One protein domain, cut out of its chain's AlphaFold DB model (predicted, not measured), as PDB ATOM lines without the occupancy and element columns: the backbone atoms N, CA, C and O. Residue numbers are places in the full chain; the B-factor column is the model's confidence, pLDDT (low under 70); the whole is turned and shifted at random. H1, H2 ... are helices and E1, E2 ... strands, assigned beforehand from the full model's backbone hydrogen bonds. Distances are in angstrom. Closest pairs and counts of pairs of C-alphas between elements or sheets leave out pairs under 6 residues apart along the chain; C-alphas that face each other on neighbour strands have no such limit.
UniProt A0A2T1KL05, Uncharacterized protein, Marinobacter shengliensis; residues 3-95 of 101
ATOM      1  N   ASP A   3      99.184  91.256  89.155       67.44
ATOM      2  CA  ASP A   3      99.686  91.921  90.367       67.44
ATOM      3  C   ASP A   3      99.770  93.441  90.227       67.44
ATOM      4  O   ASP A   3      99.345  94.175  91.113       67.44
ATOM      5  N   LYS A   4     100.219  93.942  89.068       73.62
ATOM      6  CA  LYS A   4     100.292  95.393  88.815       73.62
ATOM      7  C   LYS A   4      98.917  96.065  88.797       73.62
ATOM      8  O   LYS A   4      98.824  97.246  89.118       73.62
ATOM      9  N   SER A   5      97.874  95.337  88.398       79.56
ATOM     10  CA  SER A   5      96.500  95.847  88.404       79.56
ATOM     11  C   SER A   5      95.964  95.927  89.837       79.56
ATOM     12  O   SER A   5      95.461  96.969  90.251       79.56
ATOM     13  N   LYS A   6      96.184  94.872  90.633       83.44
ATOM     14  CA  LYS A   6      95.777  94.813  92.045       83.44
ATOM     15  C   LYS A   6      96.461  95.879  92.900       83.44
ATOM     16  O   LYS A   6      95.788  96.543  93.679       83.44
ATOM     17  N   SER A   7      97.767  96.095  92.730       87.00
ATOM     18  CA  SER A   7      98.491  97.124  93.490       87.00
ATOM     19  C   SER A   7      97.956  98.532  93.230       87.00
ATOM     20  O   SER A   7      97.827  99.318  94.162       87.00
ATOM     21  N   ARG A   8      97.603  98.847  91.977       87.56
ATOM     22  CA  ARG A   8      97.020 100.150  91.618       87.56
ATOM     23  C   ARG A   8      95.638 100.352  92.228       87.56
ATOM     24  O   ARG A   8      95.324 101.460  92.652       87.56
ATOM     25  N   GLU A   9      94.827  99.299  92.272       90.75
ATOM     26  CA  GLU A   9      93.499  99.371  92.879       90.75
ATOM     27  C   GLU A   9      93.584  99.559  94.395       90.75
ATOM     28  O   GLU A   9      92.890 100.409  94.941       90.75
ATOM     29  N   LEU A  10      94.492  98.852  95.072       90.44
ATOM     30  CA  LEU A  10      94.726  99.041  96.507       90.44
ATOM     31  C   LEU A  10      95.179 100.467  96.833       90.44
ATOM     32  O   LEU A  10      94.647 101.082  97.753       90.44
ATOM     33  N   GLU A  11      96.103 101.028  96.052       91.25
ATOM     34  CA  GLU A  11      96.548 102.415  96.230       91.25
ATOM     35  C   GLU A  11      95.393 103.412  96.035       91.25
ATOM     36  O   GLU A  11      95.255 104.381  96.783       91.25
ATOM     37  N   ARG A  12      94.531 103.166  95.042       93.75
ATOM     38  CA  ARG A  12      93.329 103.970  94.804       93.75
ATOM     39  C   ARG A  12      92.360 103.882  95.985       93.75
ATOM     40  O   ARG A  12      91.840 104.917  96.390       93.75
ATOM     41  N   LEU A  13      92.113 102.685  96.513       92.06
ATOM     42  CA  LEU A  13      91.217 102.472  97.650       92.06
ATOM     43  C   LEU A  13      91.755 103.133  98.922       92.06
ATOM     44  O   LEU A  13      90.997 103.835  99.581       92.06
ATOM     45  N   SER A  14      93.055 103.015  99.199       88.25
ATOM     46  CA  SER A  14      93.709 103.713 100.317       88.25
ATOM     47  C   SER A  14      93.515 105.226 100.217       88.25
ATOM     48  O   SER A  14      93.033 105.856 101.145       88.25
ATOM     49  N   LYS A  15      93.766 105.816  99.042       91.00
ATOM     50  CA  LYS A  15      93.561 107.259  98.826       91.00
ATOM     51  C   LYS A  15      92.105 107.697  98.971       91.00
ATOM     52  O   LYS A  15      91.849 108.853  99.293       91.00
ATOM     53  N   LEU A  16      91.145 106.832  98.640       93.44
ATOM     54  CA  LEU A  16      89.723 107.122  98.830       93.44
ATOM     55  C   LEU A  16      89.333 107.044 100.305       93.44
ATOM     56  O   LEU A  16      88.544 107.871 100.749       93.44
ATOM     57  N   HIS A  17      89.900 106.088 101.036       90.50
ATOM     58  CA  HIS A  17      89.734 105.956 102.474       90.50
ATOM     59  C   HIS A  17      90.271 107.188 103.214       90.50
ATOM     60  O   HIS A  17      89.525 107.815 103.960       90.50
ATOM     61  N   ASP A  18      91.498 107.619 102.918       89.75
ATOM     62  CA  ASP A  18      92.100 108.788 103.574       89.75
ATOM     63  C   ASP A  18      91.271 110.053 103.314       89.75
ATOM     64  O   ASP A  18      90.929 110.786 104.236       89.75
ATOM     65  N   LYS A  19      90.829 110.255 102.064       93.69
ATOM     66  CA  LYS A  19      89.929 111.364 101.705       93.69
ATOM     67  C   LYS A  19      88.582 111.306 102.412       93.69
ATOM     68  O   LYS A  19      87.993 112.350 102.678       93.69
ATOM     69  N   PHE A  20      88.055 110.105 102.636       93.75
ATOM     70  CA  PHE A  20      86.832 109.934 103.403       93.75
ATOM     71  C   PHE A  20      87.060 110.404 104.840       93.75
ATOM     72  O   PHE A  20      86.314 111.268 105.289       93.75
ATOM     73  N   LEU A  21      88.123 109.943 105.506       91.94
ATOM     74  CA  LEU A  21      88.461 110.367 106.868       91.94
ATOM     75  C   LEU A  21      88.691 111.881 106.971       91.94
ATOM     76  O   LEU A  21      88.131 112.521 107.856       91.94
ATOM     77  N   GLU A  22      89.430 112.470 106.031       92.62
ATOM     78  CA  GLU A  22      89.671 113.920 105.958       92.62
ATOM     79  C   GLU A  22      88.390 114.744 105.751       92.62
ATOM     80  O   GLU A  22      88.367 115.935 106.059       92.62
ATOM     81  N   SER A  23      87.326 114.140 105.213       95.19
ATOM     82  CA  SER A  23      86.047 114.823 104.981       95.19
ATOM     83  C   SER A  23      85.124 114.846 106.200       95.19
ATOM     84  O   SER A  23      84.103 115.536 106.176       95.19
ATOM     85  N   LEU A  24      85.447 114.081 107.245       96.75
ATOM     86  CA  LEU A  24      84.614 113.956 108.433       96.75
ATOM     87  C   LEU A  24      84.833 115.125 109.396       96.75
ATOM     88  O   LEU A  24      85.938 115.628 109.578       96.75
ATOM     89  N   GLU A  25      83.759 115.511 110.080       97.25
ATOM     90  CA  GLU A  25      83.811 116.458 111.194       97.25
ATOM     91  C   GLU A  25      83.701 115.714 112.531       97.25
ATOM     92  O   GLU A  25      82.995 114.705 112.599       97.25
ATOM     93  N   PRO A  26      84.334 116.190 113.616       97.56
ATOM     94  CA  PRO A  26      84.191 115.573 114.930       97.56
ATOM     95  C   PRO A  26      82.730 115.486 115.389       97.56
ATOM     96  O   PRO A  26      81.930 116.401 115.169       97.56
ATOM     97  N   THR A  27      82.384 114.417 116.105       97.06
ATOM     98  CA  THR A  27      81.058 114.292 116.725       97.06
ATOM     99  C   THR A  27      80.874 115.376 117.787       97.06
ATOM    100  O   THR A  27      81.810 115.753 118.494       97.06
ATOM    101  N   ARG A  28      79.650 115.906 117.914       93.75
ATOM    102  CA  ARG A  28      79.334 117.035 118.802       93.75
ATOM    103  C   ARG A  28      79.897 116.834 120.216       93.75
ATOM    104  O   ARG A  28      79.521 115.896 120.909       93.75
ATOM    105  N   GLY A  29      80.714 117.789 120.663       94.69
ATOM    106  CA  GLY A  29      81.353 117.776 121.985       94.69
ATOM    107  C   GLY A  29      82.789 117.242 121.985       94.69
ATOM    108  O   GLY A  29      83.496 117.451 122.967       94.69
ATOM    109  N   LEU A  30      83.229 116.633 120.882       97.38
ATOM    110  CA  LEU A  30      84.595 116.170 120.636       97.38
ATOM    111  C   LEU A  30      85.319 117.128 119.678       97.38
ATOM    112  O   LEU A  30      84.718 118.066 119.144       97.38
ATOM    113  N   LYS A  31      86.629 116.938 119.497       97.94
ATOM    114  CA  LYS A  31      87.474 117.817 118.668       97.94
ATOM    115  C   LYS A  31      88.272 117.086 117.597       97.94
ATOM    116  O   LYS A  31      88.659 117.721 116.622       97.94
ATOM    117  N   SER A  32      88.512 115.798 117.783       97.94
ATOM    118  CA  SER A  32      89.373 114.978 116.936       97.94
ATOM    119  C   SER A  32      88.803 113.580 116.681       97.94
ATOM    120  O   SER A  32      89.411 112.817 115.941       97.94
ATOM    121  N   ILE A  33      87.653 113.238 117.268       98.38
ATOM    122  CA  ILE A  33      86.979 111.955 117.048       98.38
ATOM    123  C   ILE A  33      85.628 112.165 116.356       98.38
ATOM    124  O   ILE A  33      84.787 112.937 116.827       98.38
ATOM    125  N   HIS A  34      85.397 111.426 115.273       98.25
ATOM    126  CA  HIS A  34      84.077 111.197 114.693       98.25
ATOM    127  C   HIS A  34      83.569 109.817 115.099       98.25
ATOM    128  O   HIS A  34      84.283 108.828 114.996       98.25
ATOM    129  N   VAL A  35      82.312 109.740 115.510       97.56
ATOM    130  CA  VAL A  35      81.611 108.497 115.838       97.56
ATOM    131  C   VAL A  35      80.460 108.339 114.863       97.56
ATOM    132  O   VAL A  35      79.613 109.235 114.778       97.56
ATOM    133  N   VAL A  36      80.425 107.220 114.135       95.69
ATOM    134  CA  VAL A  36      79.377 106.970 113.145       95.69
ATOM    135  C   VAL A  36      77.989 106.979 113.790       95.69
ATOM    136  O   VAL A  36      77.776 106.511 114.913       95.69
ATOM    137  N   SER A  37      77.009 107.497 113.051       89.25
ATOM    138  CA  SER A  37      75.609 107.428 113.462       89.25
ATOM    139  C   SER A  37      75.151 105.968 113.554       89.25
ATOM    140  O   SER A  37      75.285 105.216 112.592       89.25
ATOM    141  N   GLY A  38      74.589 105.578 114.699       86.44
ATOM    142  CA  GLY A  38      74.120 104.211 114.954       86.44
ATOM    143  C   GLY A  38      75.118 103.314 115.691       86.44
ATOM    144  O   GLY A  38      74.729 102.218 116.089       86.44
ATOM    145  N   CYS A  39      76.348 103.784 115.932       90.94
ATOM    146  CA  CYS A  39      77.254 103.153 116.891       90.94
ATOM    147  C   CYS A  39      76.609 103.148 118.286       90.94
ATOM    148  O   CYS A  39      75.895 104.092 118.649       90.94
ATOM    149  N   ILE A  40      76.831 102.086 119.063       90.56
ATOM    150  CA  ILE A  40      76.315 102.030 120.433       90.56
ATOM    151  C   ILE A  40      76.895 103.180 121.263       90.56
ATOM    152  O   ILE A  40      78.000 103.662 121.014       90.56
ATOM    153  N   GLU A  41      76.151 103.616 122.277       89.31
ATOM    154  CA  GLU A  41      76.590 104.729 123.112       89.31
ATOM    155  C   GLU A  41      77.843 104.347 123.913       89.31
ATOM    156  O   GLU A  41      77.815 103.485 124.795       89.31
ATOM    157  N   LEU A  42      78.956 105.003 123.585       91.94
ATOM    158  CA  LEU A  42      80.200 104.934 124.336       91.94
ATOM    159  C   LEU A  42      80.161 105.947 125.482       91.94
ATOM    160  O   LEU A  42      79.633 107.050 125.344       91.94
ATOM    161  N   GLY A  43      80.750 105.587 126.623       91.25
ATOM    162  CA  GLY A  43      80.756 106.459 127.796       91.25
ATOM    163  C   GLY A  43      81.432 107.806 127.515       91.25
ATOM    164  O   GLY A  43      82.566 107.853 127.038       91.25
ATOM    165  N   THR A  44      80.774 108.910 127.881       92.44
ATOM    166  CA  THR A  44      81.272 110.278 127.646       92.44
ATOM    167  C   THR A  44      82.678 110.504 128.198       92.44
ATOM    168  O   THR A  44      83.502 111.142 127.550       92.44
ATOM    169  N   TRP A  45      82.977 109.974 129.388       93.12
ATOM    170  CA  TRP A  45      84.309 110.095 129.986       93.12
ATOM    171  C   TRP A  45      85.386 109.417 129.126       93.12
ATOM    172  O   TRP A  45      86.417 110.033 128.864       93.12
ATOM    173  N   LEU A  46      85.120 108.206 128.624       94.69
ATOM    174  CA  LEU A  46      86.038 107.472 127.748       94.69
ATOM    175  C   LEU A  46      86.305 108.262 126.466       94.69
ATOM    176  O   LEU A  46      87.461 108.499 126.123       94.69
ATOM    177  N   LEU A  47      85.241 108.738 125.810       96.12
ATOM    178  CA  LEU A  47      85.356 109.509 124.571       96.12
ATOM    179  C   LEU A  47      86.145 110.805 124.770       96.12
ATOM    180  O   LEU A  47      87.002 111.120 123.954       96.12
ATOM    181  N   LEU A  48      85.914 111.540 125.861       96.75
ATOM    182  CA  LEU A  48      86.642 112.782 126.138       96.75
ATOM    183  C   LEU A  48      88.128 112.546 126.435       96.75
ATOM    184  O   LEU A  48      88.973 113.344 126.027       96.75
ATOM    185  N   ARG A  49      88.460 111.467 127.157       96.94
ATOM    186  CA  ARG A  49      89.853 111.110 127.459       96.94
ATOM    187  C   ARG A  49      90.592 110.665 126.206       96.94
ATOM    188  O   ARG A  49      91.714 111.116 125.983       96.94
ATOM    189  N   TRP A  50      89.949 109.849 125.378       97.75
ATOM    190  CA  TRP A  50      90.516 109.426 124.106       97.75
ATOM    191  C   TRP A  50      90.676 110.611 123.144       97.75
ATOM    192  O   TRP A  50      91.769 110.820 122.624       97.75
ATOM    193  N   ASP A  51      89.658 111.466 123.000       98.25
ATOM    194  CA  ASP A  51      89.701 112.673 122.159       98.25
ATOM    195  C   ASP A  51      90.850 113.612 122.549       98.25
ATOM    196  O   ASP A  51      91.538 114.163 121.689       98.25
ATOM    197  N   GLN A  52      91.121 113.756 123.850       98.06
ATOM    198  CA  GLN A  52      92.259 114.534 124.331       98.06
ATOM    199  C   GLN A  52      93.604 113.966 123.851       98.06
ATOM    200  O   GLN A  52      94.478 114.751 123.464       98.06
ATOM    201  N   GLU A  53      93.783 112.647 123.885       98.12
ATOM    202  CA  GLU A  53      95.020 111.991 123.449       98.12
ATOM    203  C   GLU A  53      95.184 112.074 121.926       98.12
ATOM    204  O   GLU A  53      96.233 112.519 121.457       98.12
ATOM    205  N   VAL A  54      94.128 111.767 121.160       98.25
ATOM    206  CA  VAL A  54      94.111 111.893 119.688       98.25
ATOM    207  C   VAL A  54      94.505 113.313 119.275       98.25
ATOM    208  O   VAL A  54      95.399 113.519 118.453       98.25
ATOM    209  N   ARG A  55      93.920 114.321 119.931       97.56
ATOM    210  CA  ARG A  55      94.244 115.728 119.684       97.56
ATOM    211  C   ARG A  55      95.688 116.079 120.035       97.56
ATOM    212  O   ARG A  55      96.310 116.862 119.325       97.56
ATOM    213  N   THR A  56      96.222 115.535 121.128       97.88
ATOM    214  CA  THR A  56      97.615 115.778 121.550       97.88
ATOM    215  C   THR A  56      98.605 115.241 120.523       97.88
ATOM    216  O   THR A  56      99.635 115.867 120.272       97.88
ATOM    217  N   ARG A  57      98.266 114.122 119.883       97.44
ATOM    218  CA  ARG A  57      99.058 113.517 118.808       97.44
ATOM    219  C   ARG A  57      98.878 114.190 117.449       97.44
ATOM    220  O   ARG A  57      99.616 113.864 116.526       97.44
ATOM    221  N   GLY A  58      97.951 115.143 117.332       96.69
ATOM    222  CA  GLY A  58      97.645 115.810 116.066       96.69
ATOM    223  C   GLY A  58      96.968 114.884 115.055       96.69
ATOM    224  O   GLY A  58      97.200 115.022 113.859       96.69
ATOM    225  N   ASP A  59      96.173 113.933 115.541       97.25
ATOM    226  CA  ASP A  59      95.505 112.916 114.734       97.25
ATOM    227  C   ASP A  59      93.985 113.158 114.650       97.25
ATOM    228  O   ASP A  59      93.436 114.064 115.290       97.25
ATOM    229  N   PHE A  60      93.310 112.339 113.848       97.62
ATOM    230  CA  PHE A  60      91.862 112.244 113.759       97.62
ATOM    231  C   PHE A  60      91.442 110.773 113.756       97.62
ATOM    232  O   PHE A  60      92.014 109.971 113.022       97.62
ATOM    233  N   VAL A  61      90.435 110.426 114.556       98.19
ATOM    234  CA  VAL A  61      89.937 109.049 114.665       98.19
ATOM    235  C   VAL A  61      88.479 108.969 114.230       98.19
ATOM    236  O   VAL A  61      87.633 109.742 114.680       98.19
ATOM    237  N   TYR A  62      88.182 107.995 113.380       98.00
ATOM    238  CA  TYR A  62      86.834 107.606 112.997       98.00
ATOM    239  C   TYR A  62      86.459 106.303 113.699       98.00
ATOM    240  O   TYR A  62      87.076 105.276 113.454       98.00
ATOM    241  N   ILE A  63      85.444 106.329 114.560       97.88
ATOM    242  CA  ILE A  63      84.876 105.135 115.189       97.88
ATOM    243  C   ILE A  63      83.744 104.624 114.300       97.88
ATOM    244  O   ILE A  63      82.709 105.287 114.156       97.88
ATOM    245  N   SER A  64      83.958 103.451 113.709       95.94
ATOM    246  CA  SER A  64      83.072 102.843 112.717       95.94
ATOM    247  C   SER A  64      82.040 101.899 113.330       95.94
ATOM    248  O   SER A  64      80.954 101.756 112.773       95.94
ATOM    249  N   ASP A  65      82.345 101.286 114.473       95.38
ATOM    250  CA  ASP A  65      81.409 100.463 115.235       95.38
ATOM    251  C   ASP A  65      81.885 100.280 116.682       95.38
ATOM    252  O   ASP A  65      83.058 100.472 117.012       95.38
ATOM    253  N   ALA A  66      80.970  99.879 117.557       94.44
ATOM    254  CA  ALA A  66      81.311  99.331 118.853       94.44
ATOM    255  C   ALA A  66      80.282  98.273 119.256       94.44
ATOM    256  O   ALA A  66      79.073  98.446 119.089       94.44
ATOM    257  N   HIS A  67      80.752  97.159 119.810       92.94
ATOM    258  CA  HIS A  67      79.893  96.025 120.124       92.94
ATOM    259  C   HIS A  67      80.413  95.195 121.300       92.94
ATOM    260  O   HIS A  67      81.613  95.043 121.529       92.94
ATOM    261  N   TYR A  68      79.483  94.598 122.044       90.56
ATOM    262  CA  TYR A  68      79.811  93.714 123.158       90.56
ATOM    263  C   TYR A  68      79.983  92.268 122.689       90.56
ATOM    264  O   TYR A  68      79.118  91.696 122.022       90.56
ATOM    265  N   LYS A  69      81.077  91.639 123.117       88.12
ATOM    266  CA  LYS A  69      81.279  90.184 123.076       88.12
ATOM    267  C   LYS A  69      81.379  89.653 124.505       88.12
ATOM    268  O   LYS A  69      81.399  90.409 125.472       88.12
ATOM    269  N   ARG A  70      81.472  88.326 124.657       86.38
ATOM    270  CA  ARG A  70      81.603  87.673 125.977       86.38
ATOM    271  C   ARG A  70      82.771  88.213 126.814       86.38
ATOM    272  O   ARG A  70      82.703  88.157 128.033       86.38
ATOM    273  N   SER A  71      83.825  88.683 126.155       79.94
ATOM    274  CA  SER A  71      85.058  89.196 126.754       79.94
ATOM    275  C   SER A  71      85.038  90.694 127.070       79.94
ATOM    276  O   SER A  71      85.965  91.154 127.722       79.94
ATOM    277  N   GLY A  72      84.016  91.447 126.646       85.44
ATOM    278  CA  GLY A  72      83.940  92.888 126.891       85.44
ATOM    279  C   GLY A  72      83.452  93.695 125.691       85.44
ATOM    280  O   GLY A  72      82.887  93.148 124.738       85.44
ATOM    281  N   LEU A  73      83.650  95.008 125.782       89.69
ATOM    282  CA  LEU A  73      83.354  95.977 124.732       89.69
ATOM    283  C   LEU A  73      84.510  96.029 123.729       89.69
ATOM    284  O   LEU A  73      85.658  96.174 124.130       89.69
ATOM    285  N   TYR A  74      84.191  95.926 122.442       91.50
ATOM    286  CA  TYR A  74      85.116  96.112 121.327       91.50
ATOM    287  C   TYR A  74      84.725  97.377 120.574       91.50
ATOM    288  O   TYR A  74      83.532  97.635 120.404       91.50
ATOM    289  N   ILE A  75      85.718  98.154 120.146       95.50
ATOM    290  CA  ILE A  75      85.523  99.406 119.418       95.50
ATOM    291  C   ILE A  75      86.369  99.337 118.150       95.50
ATOM    292  O   ILE A  75      87.589  99.228 118.238       95.50
ATOM    293  N   ASP A  76      85.716  99.403 116.993       96.00
ATOM    294  CA  ASP A  76      86.371  99.410 115.690       96.00
ATOM    295  C   ASP A  76      86.595 100.868 115.264       96.00
ATOM    296  O   ASP A  76      85.662 101.682 115.243       96.00
ATOM    297  N   TYR A  77      87.840 101.221 114.942       97.31
ATOM    298  CA  TYR A  77      88.212 102.588 114.590       97.31
ATOM    299  C   TYR A  77      89.318 102.648 113.534       97.31
ATOM    300  O   TYR A  77      90.124 101.732 113.404       97.31
ATOM    301  N   ASP A  78      89.376 103.779 112.834       96.88
ATOM    302  CA  ASP A  78      90.435 104.142 111.899       96.88
ATOM    303  C   ASP A  78      91.121 105.431 112.365       96.88
ATOM    304  O   ASP A  78      90.459 106.429 112.667       96.88
ATOM    305  N   SER A  79      92.454 105.420 112.417       96.62
ATOM    306  CA  SER A  79      93.281 106.610 112.654       96.62
ATOM    307  C   SER A  79      93.749 107.185 111.321       96.62
ATOM    308  O   SER A  79      94.321 106.469 110.498       96.62
ATOM    309  N   LEU A  80      93.569 108.491 111.131       94.75
ATOM    310  CA  LEU A  80      94.027 109.195 109.934       94.75
ATOM    311  C   LEU A  80      95.558 109.140 109.787       94.75
ATOM    312  O   LEU A  80      96.064 109.029 108.675       94.75
ATOM    313  N   GLN A  81      96.302 109.204 110.893       94.62
ATOM    314  CA  GLN A  81      97.765 109.080 110.904       94.62
ATOM    315  C   GLN A  81      98.258 107.632 111.085       94.62
ATOM    316  O   GLN A  81      99.466 107.393 111.109       94.62
ATOM    317  N   GLY A  82      97.349 106.660 111.211       94.56
ATOM    318  CA  GLY A  82      97.680 105.250 111.428       94.56
ATOM    319  C   GLY A  82      98.255 104.947 112.817       94.56
ATOM    320  O   GLY A  82      99.018 103.992 112.966       94.56
ATOM    321  N   PHE A  83      97.936 105.761 113.827       96.88
ATOM    322  CA  PHE A  83      98.308 105.473 115.209       96.88
ATOM    323  C   PHE A  83      97.447 104.353 115.796       96.88
ATOM    324  O   PHE A  83      96.232 104.319 115.619       96.88
ATOM    325  N   ASP A  84      98.106 103.478 116.553       96.81
ATOM    326  CA  ASP A  84      97.470 102.435 117.352       96.81
ATOM    327  C   ASP A  84      97.065 103.000 118.725       96.81
ATOM    328  O   ASP A  84      97.905 103.509 119.482       96.81
ATOM    329  N   TYR A  85      95.767 102.931 119.023       97.31
ATOM    330  CA  TYR A  85      95.153 103.342 120.282       97.31
ATOM    331  C   TYR A  85      94.643 102.162 121.116       97.31
ATOM    332  O   TYR A  85      94.095 102.412 122.190       97.31
ATOM    333  N   ASP A  86      94.846 100.906 120.707       94.69
ATOM    334  CA  ASP A  86      94.260  99.733 121.371       94.69
ATOM    335  C   ASP A  86      94.639  99.698 122.854       94.69
ATOM    336  O   ASP A  86      93.780  99.639 123.730       94.69
ATOM    337  N   GLY A  87      95.927  99.881 123.160       94.31
ATOM    338  CA  GLY A  87      96.408  99.902 124.543       94.31
ATOM    339  C   GLY A  87      95.864 101.065 125.384       94.31
ATOM    340  O   GLY A  87      95.694 100.919 126.594       94.31
ATOM    341  N   LEU A  88      95.578 102.218 124.767       95.00
ATOM    342  CA  LEU A  88      94.934 103.342 125.456       95.00
ATOM    343  C   LEU A  88      93.471 103.014 125.747       95.00
ATOM    344  O   LEU A  88      93.009 103.216 126.867       95.00
ATOM    345  N   VAL A  89      92.745 102.544 124.734       94.25
ATOM    346  CA  VAL A  89      91.318 102.236 124.835       94.25
ATOM    347  C   VAL A  89      91.095 101.123 125.854       94.25
ATOM    348  O   VAL A  89      90.246 101.282 126.728       94.25
ATOM    349  N   ASP A  90      91.911 100.070 125.836       92.12
ATOM    350  CA  ASP A  90      91.862  98.981 126.815       92.12
ATOM    351  C   ASP A  90      92.081  99.482 128.249       92.12
ATOM    352  O   ASP A  90      91.354  99.092 129.167       92.12
ATOM    353  N   ALA A  91      93.045 100.388 128.457       92.19
ATOM    354  CA  ALA A  91      93.277 100.994 129.766       92.19
ATOM    355  C   ALA A  91      92.070 101.830 130.221       92.19
ATOM    356  O   ALA A  91      91.603 101.667 131.347       92.19
ATOM    357  N   LEU A  92      91.514 102.663 129.335       91.88
ATOM    358  CA  LEU A  92      90.331 103.478 129.631       91.88
ATOM    359  C   LEU A  92      89.090 102.620 129.921       91.88
ATOM    360  O   LEU A  92      88.291 102.987 130.777       91.88
ATOM    361  N   LEU A  93      88.920 101.484 129.242       88.75
ATOM    362  CA  LEU A  93      87.824 100.543 129.493       88.75
ATOM    363  C   LEU A  93      87.964  99.817 130.839       88.75
ATOM    364  O   LEU A  93      86.957  99.452 131.446       88.75
ATOM    365  N   GLY A  94      89.197  99.600 131.304       85.25
ATOM    366  CA  GLY A  94      89.489  99.029 132.619       85.25
ATOM    367  C   GLY A  94      89.390 100.027 133.778       85.25
ATOM    368  O   GLY A  94      89.304  99.614 134.937       85.25
ATOM    369  N   GLU A  95      89.395 101.329 133.492       84.44
ATOM    370  CA  GLU A  95      89.258 102.384 134.492       84.44
ATOM    371  C   GLU A  95      87.787 102.608 134.874       84.44
ATOM    372  O   GLU A  95      86.896 102.741 134.035       84.44
TER     373      GLU A  95
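What this domain is: This is residues 3 to 95 of the 101 residues of an uncharacterized protein of Marinobacter shengliensis (UniProt A0A2T1KL05). A small body with one long helical arm: residues 3 to 16 of H1 stick out, while the body holds a twisted three-strand sheet and two helices, H2 and H3, which run side by side in opposite ways next to it. The long hairpin of E2 and E3 makes most of the sheet, with short E1 along E2. The printed part has 93 residues, with H1, E1, H2, E2, E3 and H3 in that order; the mixed sheet runs E1, E2, E3, and the class is mixed, helices and strands. The whole is only just compact, close to loose, with a radius of gyration of the C-alphas of 14.7 A, and spans 47 by 31 by 24 A.

Where its parts are: H1, residues 3 to 22, begins at C-alpha 3 (99.686, 91.921, 90.367) and is 28.8 A long. E1 is residues 33 to 35, and H2 is residues 44 to 56, 18.3 A. E2, residues 61 to 69, measures 22.4 A and bends by 59 degrees at residue 64. E3 is residues 72 to 79, 21.9 A. H3, residues 86 to 94, ends at C-alpha 94 (89.489, 99.029, 132.619).

How they stand to each other: H1 only grazes the sheet, with residues 17 to 22, and is apart from H2 and H3. E1 and E2 are parallel, with N 34 and O 61 at 2.9 A. E1, H2, E2 form a strand-helix-strand unit, two parallel strands with a helix between, its crossover left-handed. The hairpin E2 and E3 is antiparallel, with N 74 and O 67 at 2.9 A. H2 only grazes the sheet, with residues 47 to 55; H3 is on it. H2, with residues 46 to 50 alone, touches H3 at a shallow tilt of 29 degrees, opposite ways; their closest C-alphas, of Leu 46 and Leu 92, are 6.2 A apart. In H1, H2 and H3 every O i to N i+4 pair is within hydrogen-bond range.

The domain as a whole: The C-alphas of Lys 4 and Glu 95, the farthest apart, are 47.5 A apart. The printed part has no cut, and no link is long. Residue 3 alone has a pLDDT under 70.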